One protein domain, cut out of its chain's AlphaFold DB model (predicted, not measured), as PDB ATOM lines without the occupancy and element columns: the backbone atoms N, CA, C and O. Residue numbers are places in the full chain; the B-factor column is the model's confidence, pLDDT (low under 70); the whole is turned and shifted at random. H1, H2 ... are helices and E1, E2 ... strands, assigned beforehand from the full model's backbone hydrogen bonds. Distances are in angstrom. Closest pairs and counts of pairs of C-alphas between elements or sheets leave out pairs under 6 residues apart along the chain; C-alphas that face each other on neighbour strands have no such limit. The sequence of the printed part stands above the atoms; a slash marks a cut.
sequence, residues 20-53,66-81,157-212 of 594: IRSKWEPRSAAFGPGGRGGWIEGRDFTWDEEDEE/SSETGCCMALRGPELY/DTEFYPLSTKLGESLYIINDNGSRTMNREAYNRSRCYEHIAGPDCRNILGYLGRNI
ATOM      1  N   ILE A  20      11.916  49.563 -31.417       92.94
ATOM      2  CA  ILE A  20      11.577  48.920 -32.681       92.94
ATOM      3  C   ILE A  20      12.725  49.173 -33.649       92.94
ATOM      4  O   ILE A  20      12.984  50.317 -34.033       92.94
ATOM      5  N   ARG A  21      13.422  48.117 -34.060       93.56
ATOM      6  CA  ARG A  21      14.560  48.249 -34.970       93.56
ATOM      7  C   ARG A  21      14.128  48.489 -36.420       93.56
ATOM      8  O   ARG A  21      13.007  48.189 -36.837       93.56
ATOM      9  N   SER A  22      15.064  49.005 -37.203       91.50
ATOM     10  CA  SER A  22      14.958  49.083 -38.660       91.50
ATOM     11  C   SER A  22      15.441  47.780 -39.306       91.50
ATOM     12  O   SER A  22      16.254  47.058 -38.737       91.50
ATOM     13  N   LYS A  23      15.035  47.519 -40.553       90.06
ATOM     14  CA  LYS A  23      15.449  46.320 -41.317       90.06
ATOM     15  C   LYS A  23      16.965  46.126 -41.497       90.06
ATOM     16  O   LYS A  23      17.402  45.045 -41.865       90.06
ATOM     17  N   TRP A  24      17.751  47.184 -41.314       89.81
ATOM     18  CA  TRP A  24      19.207  47.176 -41.494       89.81
ATOM     19  C   TRP A  24      19.968  46.940 -40.192       89.81
ATOM     20  O   TRP A  24      21.195  46.941 -40.189       89.81
ATOM     21  N   GLU A  25      19.248  46.807 -39.084       91.38
ATOM     22  CA  GLU A  25      19.819  46.599 -37.766       91.38
ATOM     23  C   GLU A  25      19.717  45.120 -37.380       91.38
ATOM     24  O   GLU A  25      18.751  44.445 -37.769       91.38
ATOM     25  N   PRO A  26      20.686  44.611 -36.604       91.12
ATOM     26  CA  PRO A  26      20.651  43.234 -36.151       91.12
ATOM     27  C   PRO A  26      19.476  42.999 -35.208       91.12
ATOM     28  O   PRO A  26      18.917  43.916 -34.602       91.12
ATOM     29  N   ARG A  27      19.131  41.731 -35.042       88.88
ATOM     30  CA  ARG A  27      18.072  41.252 -34.158       88.88
ATOM     31  C   ARG A  27      18.223  41.699 -32.704       88.88
ATOM     32  O   ARG A  27      17.208  41.953 -32.059       88.88
ATOM     33  N   SER A  28      19.455  41.835 -32.217       86.75
ATOM     34  CA  SER A  28      19.777  42.334 -30.871       86.75
ATOM     35  C   SER A  28      19.467  43.822 -30.671       86.75
ATOM     36  O   SER A  28      19.461  44.301 -29.541       86.75
ATOM     37  N   ALA A  29      19.200  44.568 -31.750       89.50
ATOM     38  CA  ALA A  29      18.879  45.987 -31.670       89.50
ATOM     39  C   ALA A  29      17.414  46.270 -31.303       89.50
ATOM     40  O   ALA A  29      17.069  47.420 -31.020       89.50
ATOM     41  N   ALA A  30      16.553  45.255 -31.329       90.06
ATOM     42  CA  ALA A  30      15.195  45.351 -30.816       90.06
ATOM     43  C   ALA A  30      15.129  44.848 -29.375       90.06
ATOM     44  O   ALA A  30      15.825  43.905 -29.002       90.06
ATOM     45  N   PHE A  31      14.274  45.485 -28.585       88.69
ATOM     46  CA  PHE A  31      13.923  45.049 -27.238       88.69
ATOM     47  C   PHE A  31      12.500  45.502 -26.914       88.69
ATOM     48  O   PHE A  31      12.067  46.571 -27.355       88.69
ATOM     49  N   GLY A  32      11.765  44.660 -26.194       81.50
ATOM     50  CA  GLY A  32      10.369  44.889 -25.819       81.50
ATOM     51  C   GLY A  32      10.213  45.302 -24.351       81.50
ATOM     52  O   GLY A  32      11.218  45.532 -23.667       81.50
ATOM     53  N   PRO A  33       8.968  45.355 -23.844       63.94
ATOM     54  CA  PRO A  33       8.712  45.562 -22.425       63.94
ATOM     55  C   PRO A  33       9.275  44.353 -21.671       63.94
ATOM     56  O   PRO A  33       8.812  43.227 -21.852       63.94
ATOM     57  N   GLY A  34      10.343  44.573 -20.905       61.44
ATOM     58  CA  GLY A  34      11.166  43.500 -20.347       61.44
ATOM     59  C   GLY A  34      12.615  43.467 -20.843       61.44
ATOM     60  O   GLY A  34      13.327  42.530 -20.522       61.44
ATOM     61  N   GLY A  35      13.079  44.455 -21.611       67.38
ATOM     62  CA  GLY A  35      14.500  44.600 -21.940       67.38
ATOM     63  C   GLY A  35      15.008  43.631 -23.016       67.38
ATOM     64  O   GLY A  35      14.312  43.326 -23.993       67.38
ATOM     65  N   ARG A  36      16.274  43.212 -22.888       65.31
ATOM     66  CA  ARG A  36      16.992  42.421 -23.903       65.31
ATOM     67  C   ARG A  36      16.314  41.078 -24.185       65.31
ATOM     68  O   ARG A  36      15.827  40.407 -23.287       65.31
ATOM     69  N   GLY A  37      16.309  40.684 -25.459       67.25
ATOM     70  CA  GLY A  37      15.705  39.429 -25.925       67.25
ATOM     71  C   GLY A  37      14.202  39.510 -26.207       67.25
ATOM     72  O   GLY A  37      13.688  38.654 -26.922       67.25
ATOM     73  N   GLY A  38      13.508  40.548 -25.725       78.19
ATOM     74  CA  GLY A  38      12.128  40.850 -26.114       78.19
ATOM     75  C   GLY A  38      12.031  41.593 -27.449       78.19
ATOM     76  O   GLY A  38      13.027  42.041 -28.012       78.19
ATOM     77  N   TRP A  39      10.816  41.767 -27.961       86.81
ATOM     78  CA  TRP A  39      10.541  42.623 -29.116       86.81
ATOM     79  C   TRP A  39       9.105  43.129 -29.078       86.81
ATOM     80  O   TRP A  39       8.268  42.624 -28.331       86.81
ATOM     81  N   ILE A  40       8.823  44.127 -29.910       87.00
ATOM     82  CA  ILE A  40       7.451  44.547 -30.177       87.00
ATOM     83  C   ILE A  40       6.859  43.609 -31.216       87.00
ATOM     84  O   ILE A  40       7.407  43.453 -32.311       87.00
ATOM     85  N   GLU A  41       5.760  42.966 -30.840       84.50
ATOM     86  CA  GLU A  41       4.987  42.089 -31.714       84.50
ATOM     87  C   GLU A  41       4.551  42.831 -32.979       84.50
ATOM     88  O   GLU A  41       4.431  44.056 -32.988       84.50
ATOM     89  N   GLY A  42       4.375  42.073 -34.060       80.88
ATOM     90  CA  GLY A  42       3.982  42.552 -35.376       80.88
ATOM     91  C   GLY A  42       2.578  43.159 -35.399       80.88
ATOM     92  O   GLY A  42       2.181  43.941 -34.541       80.88
ATOM     93  N   ARG A  43       1.806  42.855 -36.440       81.19
ATOM     94  CA  ARG A  43       0.380  43.205 -36.422       81.19
ATOM     95  C   ARG A  43      -0.375  42.282 -35.471       81.19
ATOM     96  O   ARG A  43       0.015  41.130 -35.293       81.19
ATOM     97  N   ASP A  44      -1.498  42.762 -34.961       78.06
ATOM     98  CA  ASP A  44      -2.453  41.898 -34.285       78.06
ATOM     99  C   ASP A  44      -3.155  40.989 -35.311       78.06
ATOM    100  O   ASP A  44      -3.756  41.461 -36.279       78.06
ATOM    101  N   PHE A  45      -3.020  39.676 -35.136       79.19
ATOM    102  CA  PHE A  45      -3.637  38.674 -36.008       79.19
ATOM    103  C   PHE A  45      -5.054  38.294 -35.564       79.19
ATOM    104  O   PHE A  45      -5.768  37.674 -36.347       79.19
ATOM    105  N   THR A  46      -5.477  38.658 -34.346       74.62
ATOM    106  CA  THR A  46      -6.842  38.383 -33.856       74.62
ATOM    107  C   THR A  46      -7.899  39.058 -34.728       74.62
ATOM    108  O   THR A  46      -8.923  38.450 -35.029       74.62
ATOM    109  N   TRP A  47      -7.571  40.237 -35.263       69.88
ATOM    110  CA  TRP A  47      -8.394  41.002 -36.199       69.88
ATOM    111  C   TRP A  47      -8.832  40.233 -37.447       69.88
ATOM    112  O   TRP A  47      -9.900  40.513 -37.983       69.88
ATOM    113  N   ASP A  48      -8.035  39.277 -37.943       72.62
ATOM    114  CA  ASP A  48      -8.405  38.514 -39.145       72.62
ATOM    115  C   ASP A  48      -9.640  37.615 -38.926       72.62
ATOM    116  O   ASP A  48     -10.220  37.140 -39.906       72.62
ATOM    117  N   GLU A  49     -10.028  37.379 -37.667       74.12
ATOM    118  CA  GLU A  49     -11.094  36.455 -37.251       74.12
ATOM    119  C   GLU A  49     -12.238  37.128 -36.475       74.12
ATOM    120  O   GLU A  49     -13.185  36.448 -36.073       74.12
ATOM    121  N   GLU A  50     -12.154  38.443 -36.265       72.31
ATOM    122  CA  GLU A  50     -13.214  39.264 -35.669       72.31
ATOM    123  C   GLU A  50     -14.267  39.663 -36.714       72.31
ATOM    124  O   GLU A  50     -13.961  39.823 -37.899       72.31
ATOM    125  N   ASP A  51     -15.517  39.829 -36.280       69.38
ATOM    126  CA  ASP A  51     -16.616  40.233 -37.164       69.38
ATOM    127  C   ASP A  51     -16.548  41.748 -37.481       69.38
ATOM    128  O   ASP A  51     -15.948  42.525 -36.739       69.38
ATOM    129  N   GLU A  52     -17.182  42.210 -38.571       65.12
ATOM    130  CA  GLU A  52     -17.083  43.612 -39.046       65.12
ATOM    131  C   GLU A  52     -17.492  44.663 -37.986       65.12
ATOM    132  O   GLU A  52     -16.946  45.767 -37.966       65.12
ATOM    133  N   GLU A  53     -18.430  44.331 -37.090       64.81
ATOM    134  CA  GLU A  53     -18.823  45.196 -35.964       64.81
ATOM    135  C   GLU A  53     -17.761  45.245 -34.849       64.81
ATOM    136  O   GLU A  53     -17.573  46.302 -34.251       64.81
ATOM    137  N   SER A  66       0.800  50.413 -41.519       75.19
ATOM    138  CA  SER A  66       0.340  49.628 -42.664       75.19
ATOM    139  C   SER A  66       1.510  49.356 -43.610       75.19
ATOM    140  O   SER A  66       2.588  49.942 -43.466       75.19
ATOM    141  N   SER A  67       1.304  48.520 -44.626       73.44
ATOM    142  CA  SER A  67       2.303  48.336 -45.688       73.44
ATOM    143  C   SER A  67       2.676  49.659 -46.388       73.44
ATOM    144  O   SER A  67       3.780  49.777 -46.911       73.44
ATOM    145  N   GLU A  68       1.806  50.677 -46.358       79.50
ATOM    146  CA  GLU A  68       2.071  52.007 -46.936       79.50
ATOM    147  C   GLU A  68       3.073  52.822 -46.113       79.50
ATOM    148  O   GLU A  68       3.849  53.590 -46.671       79.50
ATOM    149  N   THR A  69       3.129  52.600 -44.796       81.56
ATOM    150  CA  THR A  69       4.155  53.204 -43.920       81.56
ATOM    151  C   THR A  69       5.552  52.595 -44.125       81.56
ATOM    152  O   THR A  69       6.539  53.032 -43.525       81.56
ATOM    153  N   GLY A  70       5.641  51.562 -44.973       85.44
ATOM    154  CA  GLY A  70       6.847  50.789 -45.253       85.44
ATOM    155  C   GLY A  70       7.228  49.809 -44.143       85.44
ATOM    156  O   GLY A  70       8.332  49.267 -44.184       85.44
ATOM    157  N   CYS A  71       6.370  49.628 -43.134       90.44
ATOM    158  CA  CYS A  71       6.583  48.673 -42.050       90.44
ATOM    159  C   CYS A  71       6.402  47.236 -42.546       90.44
ATOM    160  O   CYS A  71       5.580  46.951 -43.422       90.44
ATOM    161  N   CYS A  72       7.157  46.322 -41.952       90.88
ATOM    162  CA  CYS A  72       7.079  44.895 -42.231       90.88
ATOM    163  C   CYS A  72       7.211  44.094 -40.934       90.88
ATOM    164  O   CYS A  72       7.330  44.662 -39.850       90.88
ATOM    165  N   MET A  73       7.151  42.773 -41.048       91.25
ATOM    166  CA  MET A  73       7.365  41.849 -39.946       91.25
ATOM    167  C   MET A  73       8.554  40.942 -40.237       91.25
ATOM    168  O   MET A  73       8.794  40.588 -41.391       91.25
ATOM    169  N   ALA A  74       9.269  40.538 -39.197       90.69
ATOM    170  CA  ALA A  74      10.274  39.480 -39.259       90.69
ATOM    171  C   ALA A  74       9.846  38.336 -38.336       90.69
ATOM    172  O   ALA A  74       9.295  38.583 -37.268       90.69
ATOM    173  N   LEU A  75      10.068  37.087 -38.744       88.12
ATOM    174  CA  LEU A  75       9.741  35.934 -37.909       88.12
ATOM    175  C   LEU A  75      10.909  35.634 -36.962       88.12
ATOM    176  O   LEU A  75      12.022  35.347 -37.405       88.12
ATOM    177  N   ARG A  76      10.646  35.665 -35.656       83.81
ATOM    178  CA  ARG A  76      11.552  35.163 -34.620       83.81
ATOM    179  C   ARG A  76      11.323  33.668 -34.420       83.81
ATOM    180  O   ARG A  76      10.200  33.182 -34.529       83.81
ATOM    181  N   GLY A  77      12.398  32.926 -34.157       67.88
ATOM    182  CA  GLY A  77      12.301  31.494 -33.883       67.88
ATOM    183  C   GLY A  77      11.434  31.218 -32.640       67.88
ATOM    184  O   GLY A  77      11.508  31.985 -31.677       67.88
ATOM    185  N   PRO A  78      10.644  30.128 -32.621       52.12
ATOM    186  CA  PRO A  78       9.765  29.781 -31.497       52.12
ATOM    187  C   PRO A  78      10.518  29.508 -30.182       52.12
ATOM    188  O   PRO A  78       9.907  29.518 -29.119       52.12
ATOM    189  N   GLU A  79      11.839  29.314 -30.239       51.81
ATOM    190  CA  GLU A  79      12.718  29.156 -29.071       51.81
ATOM    191  C   GLU A  79      12.811  30.425 -28.203       51.81
ATOM    192  O   GLU A  79      13.113  30.331 -27.019       51.81
ATOM    193  N   LEU A  80      12.514  31.606 -28.762       49.09
ATOM    194  CA  LEU A  80      12.631  32.888 -28.055       49.09
ATOM    195  C   LEU A  80      11.352  33.289 -27.297       49.09
ATOM    196  O   LEU A  80      11.411  34.096 -26.373       49.09
ATOM    197  N   TYR A  81      10.195  32.710 -27.638       42.62
ATOM    198  CA  TYR A  81       8.918  32.990 -26.967       42.62
ATOM    199  C   TYR A  81       8.682  32.006 -25.811       42.62
ATOM    200  O   TYR A  81       7.741  31.211 -25.834       42.62
ATOM    201  N   ASP A 157      18.114  39.435 -40.203       87.19
ATOM    202  CA  ASP A 157      17.061  38.800 -40.985       87.19
ATOM    203  C   ASP A 157      17.259  39.026 -42.478       87.19
ATOM    204  O   ASP A 157      17.521  40.139 -42.942       87.19
ATOM    205  N   THR A 158      17.061  37.956 -43.239       82.50
ATOM    206  CA  THR A 158      17.031  37.988 -44.703       82.50
ATOM    207  C   THR A 158      15.609  38.010 -45.255       82.50
ATOM    208  O   THR A 158      15.405  38.416 -46.398       82.50
ATOM    209  N   GLU A 159      14.626  37.593 -44.456       87.44
ATOM    210  CA  GLU A 159      13.224  37.490 -44.851       87.44
ATOM    211  C   GLU A 159      12.353  38.472 -44.072       87.44
ATOM    212  O   GLU A 159      12.381  38.523 -42.843       87.44
ATOM    213  N   PHE A 160      11.545  39.233 -44.809       90.00
ATOM    214  CA  PHE A 160      10.599  40.187 -44.250       90.00
ATOM    215  C   PHE A 160       9.228  39.983 -44.885       90.00
ATOM    216  O   PHE A 160       9.097  39.899 -46.108       90.00
ATOM    217  N   TYR A 161       8.202  39.962 -44.045       88.81
ATOM    218  CA  TYR A 161       6.820  39.721 -44.428       88.81
ATOM    219  C   TYR A 161       6.030  41.037 -44.414       88.81
ATOM    220  O   TYR A 161       6.158  41.823 -43.473       88.81
ATOM    221  N   PRO A 162       5.197  41.328 -45.427       86.81
ATOM    222  CA  PRO A 162       4.309  42.487 -45.391       86.81
ATOM    223  C   PRO A 162       3.338  42.423 -44.207       86.81
ATOM    224  O   PRO A 162       2.888  41.339 -43.839       86.81
ATOM    225  N   LEU A 163       2.907  43.577 -43.687       82.88
ATOM    226  CA  LEU A 163       1.849  43.639 -42.664       82.88
ATOM    227  C   LEU A 163       0.485  43.132 -43.164       82.88
ATOM    228  O   LEU A 163      -0.432  42.973 -42.374       82.88
ATOM    229  N   SER A 164       0.309  42.869 -44.458       79.19
ATOM    230  CA  SER A 164      -0.890  42.214 -45.000       79.19
ATOM    231  C   SER A 164      -0.828  40.681 -44.957       79.19
ATOM    232  O   SER A 164      -1.738  40.022 -45.455       79.19
ATOM    233  N   THR A 165       0.263  40.101 -44.449       82.38
ATOM    234  CA  THR A 165       0.420  38.645 -44.331       82.38
ATOM    235  C   THR A 165      -0.586  38.104 -43.322       82.38
ATOM    236  O   THR A 165      -0.674  38.622 -42.211       82.38
ATOM    237  N   LYS A 166      -1.337  37.069 -43.709       80.19
ATOM    238  CA  LYS A 166      -2.295  36.383 -42.836       80.19
ATOM    239  C   LYS A 166      -1.641  35.206 -42.127       80.19
ATOM    240  O   LYS A 166      -0.760  34.557 -42.695       80.19
ATOM    241  N   LEU A 167      -2.120  34.899 -40.926       79.56
ATOM    242  CA  LEU A 167      -1.770  33.653 -40.256       79.56
ATOM    243  C   LEU A 167      -2.426  32.497 -41.028       79.56
ATOM    244  O   LEU A 167      -3.627  32.510 -41.280       79.56
ATOM    245  N   GLY A 168      -1.635  31.520 -41.475       76.31
ATOM    246  CA  GLY A 168      -2.143  30.376 -42.251       76.31
ATOM    247  C   GLY A 168      -3.002  29.393 -41.443       76.31
ATOM    248  O   GLY A 168      -3.557  28.458 -42.013       76.31
ATOM    249  N   GLU A 169      -3.105  29.596 -40.131       80.31
ATOM    250  CA  GLU A 169      -3.888  28.799 -39.193       80.31
ATOM    251  C   GLU A 169      -4.773  29.705 -38.353       80.31
ATOM    252  O   GLU A 169      -4.414  30.854 -38.098       80.31
ATOM    253  N   SER A 170      -5.899  29.155 -37.899       81.94
ATOM    254  CA  SER A 170      -6.861  29.927 -37.133       81.94
ATOM    255  C   SER A 170      -6.467  30.061 -35.659       81.94
ATOM    256  O   SER A 170      -6.054  29.073 -35.033       81.94
ATOM    257  N   LEU A 171      -6.600  31.272 -35.111       82.75
ATOM    258  CA  LEU A 171      -6.364  31.581 -33.699       82.75
ATOM    259  C   LEU A 171      -7.467  31.028 -32.799       82.75
ATOM    260  O   LEU A 171      -7.192  30.710 -31.640       82.75
ATOM    261  N   TYR A 172      -8.684  30.861 -33.318       83.38
ATOM    262  CA  TYR A 172      -9.808  30.300 -32.581       83.38
ATOM    263  C   TYR A 172     -10.323  28.998 -33.202       83.38
ATOM    264  O   TYR A 172     -10.716  28.919 -34.360       83.38
ATOM    265  N   ILE A 173     -10.406  27.956 -32.381       82.81
ATOM    266  CA  ILE A 173     -11.099  26.712 -32.710       82.81
ATOM    267  C   ILE A 173     -12.571  26.894 -32.340       82.81
ATOM    268  O   ILE A 173     -12.898  27.177 -31.184       82.81
ATOM    269  N   ILE A 174     -13.464  26.738 -33.316       83.25
ATOM    270  CA  ILE A 174     -14.910  26.757 -33.085       83.25
ATOM    271  C   ILE A 174     -15.331  25.370 -32.599       83.25
ATOM    272  O   ILE A 174     -15.223  24.387 -33.329       83.25
ATOM    273  N   ASN A 175     -15.810  25.295 -31.361       86.25
ATOM    274  CA  ASN A 175     -16.343  24.071 -30.778       86.25
ATOM    275  C   ASN A 175     -17.752  23.773 -31.311       86.25
ATOM    276  O   ASN A 175     -18.496  24.680 -31.686       86.25
ATOM    277  N   ASP A 176     -18.176  22.513 -31.216       82.19
ATOM    278  CA  ASP A 176     -19.501  22.047 -31.659       82.19
ATOM    279  C   ASP A 176     -20.683  22.789 -31.002       82.19
ATOM    280  O   ASP A 176     -21.783  22.845 -31.547       82.19
ATOM    281  N   ASN A 177     -20.469  23.379 -29.822       79.06
ATOM    282  CA  ASN A 177     -21.458  24.182 -29.094       79.06
ATOM    283  C   ASN A 177     -21.479  25.670 -29.512       79.06
ATOM    284  O   ASN A 177     -22.167  26.465 -28.874       79.06
ATOM    285  N   GLY A 178     -20.706  26.054 -30.533       75.81
ATOM    286  CA  GLY A 178     -20.557  27.433 -31.006       75.81
ATOM    287  C   GLY A 178     -19.624  28.308 -30.161       75.81
ATOM    288  O   GLY A 178     -19.457  29.482 -30.479       75.81
ATOM    289  N   SER A 179     -19.010  27.778 -29.095       80.44
ATOM    290  CA  SER A 179     -17.997  28.513 -28.324       80.44
ATOM    291  C   SER A 179     -16.647  28.528 -29.046       80.44
ATOM    292  O   SER A 179     -16.296  27.574 -29.738       80.44
ATOM    293  N   ARG A 180     -15.875  29.604 -28.869       81.00
ATOM    294  CA  ARG A 180     -14.511  29.740 -29.400       81.00
ATOM    295  C   ARG A 180     -13.505  29.301 -28.331       81.00
ATOM    296  O   ARG A 180     -13.627  29.684 -27.169       81.00
ATOM    297  N   THR A 181     -12.514  28.493 -28.690       83.00
ATOM    298  CA  THR A 181     -11.369  28.154 -27.824       83.00
ATOM    299  C   THR A 181     -10.079  28.578 -28.502       83.00
ATOM    300  O   THR A 181      -9.892  28.323 -29.684       83.00
ATOM    301  N   MET A 182      -9.189  29.240 -27.764       82.31
ATOM    302  CA  MET A 182      -7.943  29.758 -28.326       82.31
ATOM    303  C   MET A 182      -7.000  28.615 -28.719       82.31
ATOM    304  O   MET A 182      -6.609  27.796 -27.882       82.31
ATOM    305  N   ASN A 183      -6.607  28.578 -29.989       85.31
ATOM    306  CA  ASN A 183      -5.540  27.730 -30.489       85.31
ATOM    307  C   ASN A 183      -4.201  28.265 -29.969       85.31
ATOM    308  O   ASN A 183      -3.639  29.219 -30.505       85.31
ATOM    309  N   ARG A 184      -3.684  27.645 -28.906       81.94
ATOM    310  CA  ARG A 184      -2.467  28.106 -28.229       81.94
ATOM    311  C   ARG A 184      -1.228  28.065 -29.129       81.94
ATOM    312  O   ARG A 184      -0.366  28.922 -28.988       81.94
ATOM    313  N   GLU A 185      -1.139  27.114 -30.056       82.06
ATOM    314  CA  GLU A 185      -0.003  27.006 -30.981       82.06
ATOM    315  C   GLU A 185      -0.036  28.098 -32.052       82.06
ATOM    316  O   GLU A 185       0.986  28.735 -32.319       82.06
ATOM    317  N   ALA A 186      -1.206  28.362 -32.638       82.50
ATOM    318  CA  ALA A 186      -1.376  29.471 -33.577       82.50
ATOM    319  C   ALA A 186      -1.162  30.825 -32.885       82.50
ATOM    320  O   ALA A 186      -0.449  31.672 -33.419       82.50
ATOM    321  N   TYR A 187      -1.687  30.993 -31.669       81.31
ATOM    322  CA  TYR A 187      -1.493  32.196 -30.859       81.31
ATOM    323  C   TYR A 187      -0.025  32.428 -30.485       81.31
ATOM    324  O   TYR A 187       0.490  33.528 -30.622       81.31
ATOM    325  N   ASN A 188       0.710  31.396 -30.071       81.81
ATOM    326  CA  ASN A 188       2.135  31.564 -29.777       81.81
ATOM    327  C   ASN A 188       2.939  31.909 -31.043       81.81
ATOM    328  O   ASN A 188       3.848  32.736 -30.993       81.81
ATOM    329  N   ARG A 189       2.594  31.316 -32.195       82.31
ATOM    330  CA  ARG A 189       3.255  31.625 -33.474       82.31
ATOM    331  C   ARG A 189       2.914  33.015 -33.998       82.31
ATOM    332  O   ARG A 189       3.780  33.635 -34.606       82.31
ATOM    333  N   SER A 190       1.713  33.533 -33.748       81.38
ATOM    334  CA  SER A 190       1.369  34.906 -34.135       81.38
ATOM    335  C   SER A 190       2.238  35.937 -33.401       81.38
ATOM    336  O   SER A 190       2.683  36.906 -34.012       81.38
ATOM    337  N   ARG A 191       2.599  35.675 -32.138       81.62
ATOM    338  CA  ARG A 191       3.495  36.531 -31.330       81.62
ATOM    339  C   ARG A 191       4.983  36.403 -31.690       81.62
ATOM    340  O   ARG A 191       5.795  37.241 -31.300       81.62
ATOM    341  N   CYS A 192       5.351  35.394 -32.483       85.75
ATOM    342  CA  CYS A 192       6.710  35.242 -33.013       85.75
ATOM    343  C   CYS A 192       7.036  36.252 -34.125       85.75
ATOM    344  O   CYS A 192       8.196  36.386 -34.508       85.75
ATOM    345  N   TYR A 193       6.044  36.971 -34.656       87.50
ATOM    346  CA  TYR A 193       6.296  38.053 -35.600       87.50
ATOM    347  C   TYR A 193       6.721  39.313 -34.849       87.50
ATOM    348  O   TYR A 193       5.982  39.836 -34.022       87.50
ATOM    349  N   GLU A 194       7.905  39.819 -35.164       90.44
ATOM    350  CA  GLU A 194       8.410  41.113 -34.714       90.44
ATOM    351  C   GLU A 194       7.991  42.215 -35.686       90.44
ATOM    352  O   GLU A 194       8.082  42.043 -36.901       90.44
ATOM    353  N   HIS A 195       7.614  43.377 -35.159       90.75
ATOM    354  CA  HIS A 195       7.417  44.589 -35.942       90.75
ATOM    355  C   HIS A 195       8.750  45.219 -36.363       90.75
ATOM    356  O   HIS A 195       9.588  45.550 -35.528       90.75
ATOM    357  N   ILE A 196       8.908  45.493 -37.657       92.88
ATOM    358  CA  ILE A 196      10.073  46.182 -38.221       92.88
ATOM    359  C   ILE A 196       9.651  47.552 -38.738       92.88
ATOM    360  O   ILE A 196       8.781  47.675 -39.607       92.88
ATOM    361  N   ALA A 197      10.295  48.596 -38.213       91.69
ATOM    362  CA  ALA A 197       9.938  49.972 -38.524       91.69
ATOM    363  C   ALA A 197      10.287  50.335 -39.976       91.69
ATOM    364  O   ALA A 197      11.455  50.361 -40.379       91.69
ATOM    365  N   GLY A 198       9.260  50.687 -40.750       89.69
ATOM    366  CA  GLY A 198       9.385  51.353 -42.047       89.69
ATOM    367  C   GLY A 198       9.626  52.855 -41.917       89.69
ATOM    368  O   GLY A 198       9.422  53.386 -40.829       89.69
ATOM    369  N   PRO A 199      10.009  53.576 -42.989       87.75
ATOM    370  CA  PRO A 199      10.357  55.006 -42.957       87.75
ATOM    371  C   PRO A 199       9.304  55.929 -42.337       87.75
ATOM    372  O   PRO A 199       9.676  56.900 -41.686       87.75
ATOM    373  N   ASP A 200       8.021  55.588 -42.464       87.56
ATOM    374  CA  ASP A 200       6.899  56.370 -41.935       87.56
ATOM    375  C   ASP A 200       6.178  55.651 -40.783       87.56
ATOM    376  O   ASP A 200       5.028  55.959 -40.481       87.56
ATOM    377  N   CYS A 201       6.848  54.696 -40.127       87.69
ATOM    378  CA  CYS A 201       6.337  54.007 -38.939       87.69
ATOM    379  C   CYS A 201       5.869  55.009 -37.874       87.69
ATOM    380  O   CYS A 201       6.594  55.959 -37.561       87.69
ATOM    381  N   ARG A 202       4.678  54.766 -37.312       85.25
ATOM    382  CA  ARG A 202       4.070  55.542 -36.215       85.25
ATOM    383  C   ARG A 202       3.690  54.663 -35.022       85.25
ATOM    384  O   ARG A 202       2.822  55.034 -34.235       85.25
ATOM    385  N   ASN A 203       4.279  53.472 -34.926       85.56
ATOM    386  CA  ASN A 203       4.043  52.579 -33.803       85.56
ATOM    387  C   ASN A 203       4.518  53.261 -32.507       85.56
ATOM    388  O   ASN A 203       5.624  53.794 -32.469       85.56
ATOM    389  N   ILE A 204       3.666  53.264 -31.483       86.25
ATOM    390  CA  ILE A 204       3.942  53.877 -30.173       86.25
ATOM    391  C   ILE A 204       4.312  52.865 -29.091       86.25
ATOM    392  O   ILE A 204       4.554  53.239 -27.944       86.25
ATOM    393  N   LEU A 205       4.340  51.582 -29.445       86.81
ATOM    394  CA  LEU A 205       4.721  50.518 -28.529       86.81
ATOM    395  C   LEU A 205       6.236  50.484 -28.292       86.81
ATOM    396  O   LEU A 205       6.672  49.821 -27.365       86.81
ATOM    397  N   GLY A 206       7.042  51.197 -29.089       90.50
ATOM    398  CA  GLY A 206       8.481  51.329 -28.872       90.50
ATOM    399  C   GLY A 206       9.096  52.487 -29.657       90.50
ATOM    400  O   GLY A 206       8.582  52.887 -30.701       90.50
ATOM    401  N   TYR A 207      10.223  53.019 -29.177       93.94
ATOM    402  CA  TYR A 207      10.962  54.061 -29.889       93.94
ATOM    403  C   TYR A 207      11.575  53.522 -31.178       93.94
ATOM    404  O   TYR A 207      12.034  52.382 -31.258       93.94
ATOM    405  N   LEU A 208      11.607  54.362 -32.207       92.69
ATOM    406  CA  LEU A 208      12.043  53.955 -33.536       92.69
ATOM    407  C   LEU A 208      13.569  53.962 -33.632       92.69
ATOM    408  O   LEU A 208      14.208  54.994 -33.433       92.69
ATOM    409  N   GLY A 209      14.152  52.838 -34.040       91.50
ATOM    410  CA  GLY A 209      15.600  52.672 -34.112       91.50
ATOM    411  C   GLY A 209      16.301  53.625 -35.083       91.50
ATOM    412  O   GLY A 209      17.444  54.014 -34.861       91.50
ATOM    413  N   ARG A 210      15.589  54.106 -36.111       90.81
ATOM    414  CA  ARG A 210      16.080  55.165 -37.011       90.81
ATOM    415  C   ARG A 210      16.283  56.521 -36.327       90.81
ATOM    416  O   ARG A 210      17.051  57.340 -36.820       90.81
ATOM    417  N   ASN A 211      15.564  56.768 -35.234       92.56
ATOM    418  CA  ASN A 211      15.600  58.029 -34.509       92.56
ATOM    419  C   ASN A 211      16.551  57.944 -33.315       92.56
ATOM    420  O   ASN A 211      17.077  58.977 -32.923       92.56
ATOM    421  N   ILE A 212      16.803  56.757 -32.754       94.25
ATOM    422  CA  ILE A 212      17.706  56.567 -31.615       94.25
ATOM    423  C   ILE A 212      18.443  55.226 -31.683       94.25
ATOM    424  O   ILE A 212      17.834  54.181 -31.918       94.25
TER     425      ILE A 212
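AT A GLANCE: This is residues 20 to 53, 66 to 81 and 157 to 212 of the 594 residues of the protein "F-box domain-containing protein" of Aspergillus pseudotamarii (UniProt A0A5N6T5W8). What is the main picture? There is little regular structure: loops gather round a small ladder of two strands, E1 and E4, and H2 leads from E4 toward the hairpin E2 and E3 at one end. What builds it? The printed part has 106 residues, 26 in named elements, in the order H1, E1, E2, E3, H2, E4, mixed in class. It is compact, radius of gyration of the C-alphas 15.0 A, and elongated, 51 by 30 by 24 A.

IN THESE COORDINATES: What comes first? H1 is residues 46 to 49, from C-alpha 46 at (-6.842, 38.383, -33.856); E1 is 72 to 75. What follows? E2 is 172 to 174, E3 180 to 182, H2 184 to 191, 10.8 A long, and E4 193 to 196, ending at C-alpha 196 (10.073, 46.182, -38.221).

HOW THE PARTS SIT: Which strands pair? E1 and E4 are antiparallel, N 74 and O 194 within hydrogen-bond range at 3.0 A; E2 and E3, a hairpin, are antiparallel, N 173 and O 181 at 2.8 A. And the helices? H1 and H2 are apart. Every O i to N i+4 pair in H2 is within hydrogen-bond range; H1 is too short for one.

THE WHOLE: Where are the cuts? C-alphas 53 and 66 are 20.8 A apart, 81 and 157 17.2 A. Where is confidence low? Residues 33 to 37, 47, 51 to 53 and 77 to 81 are under 70.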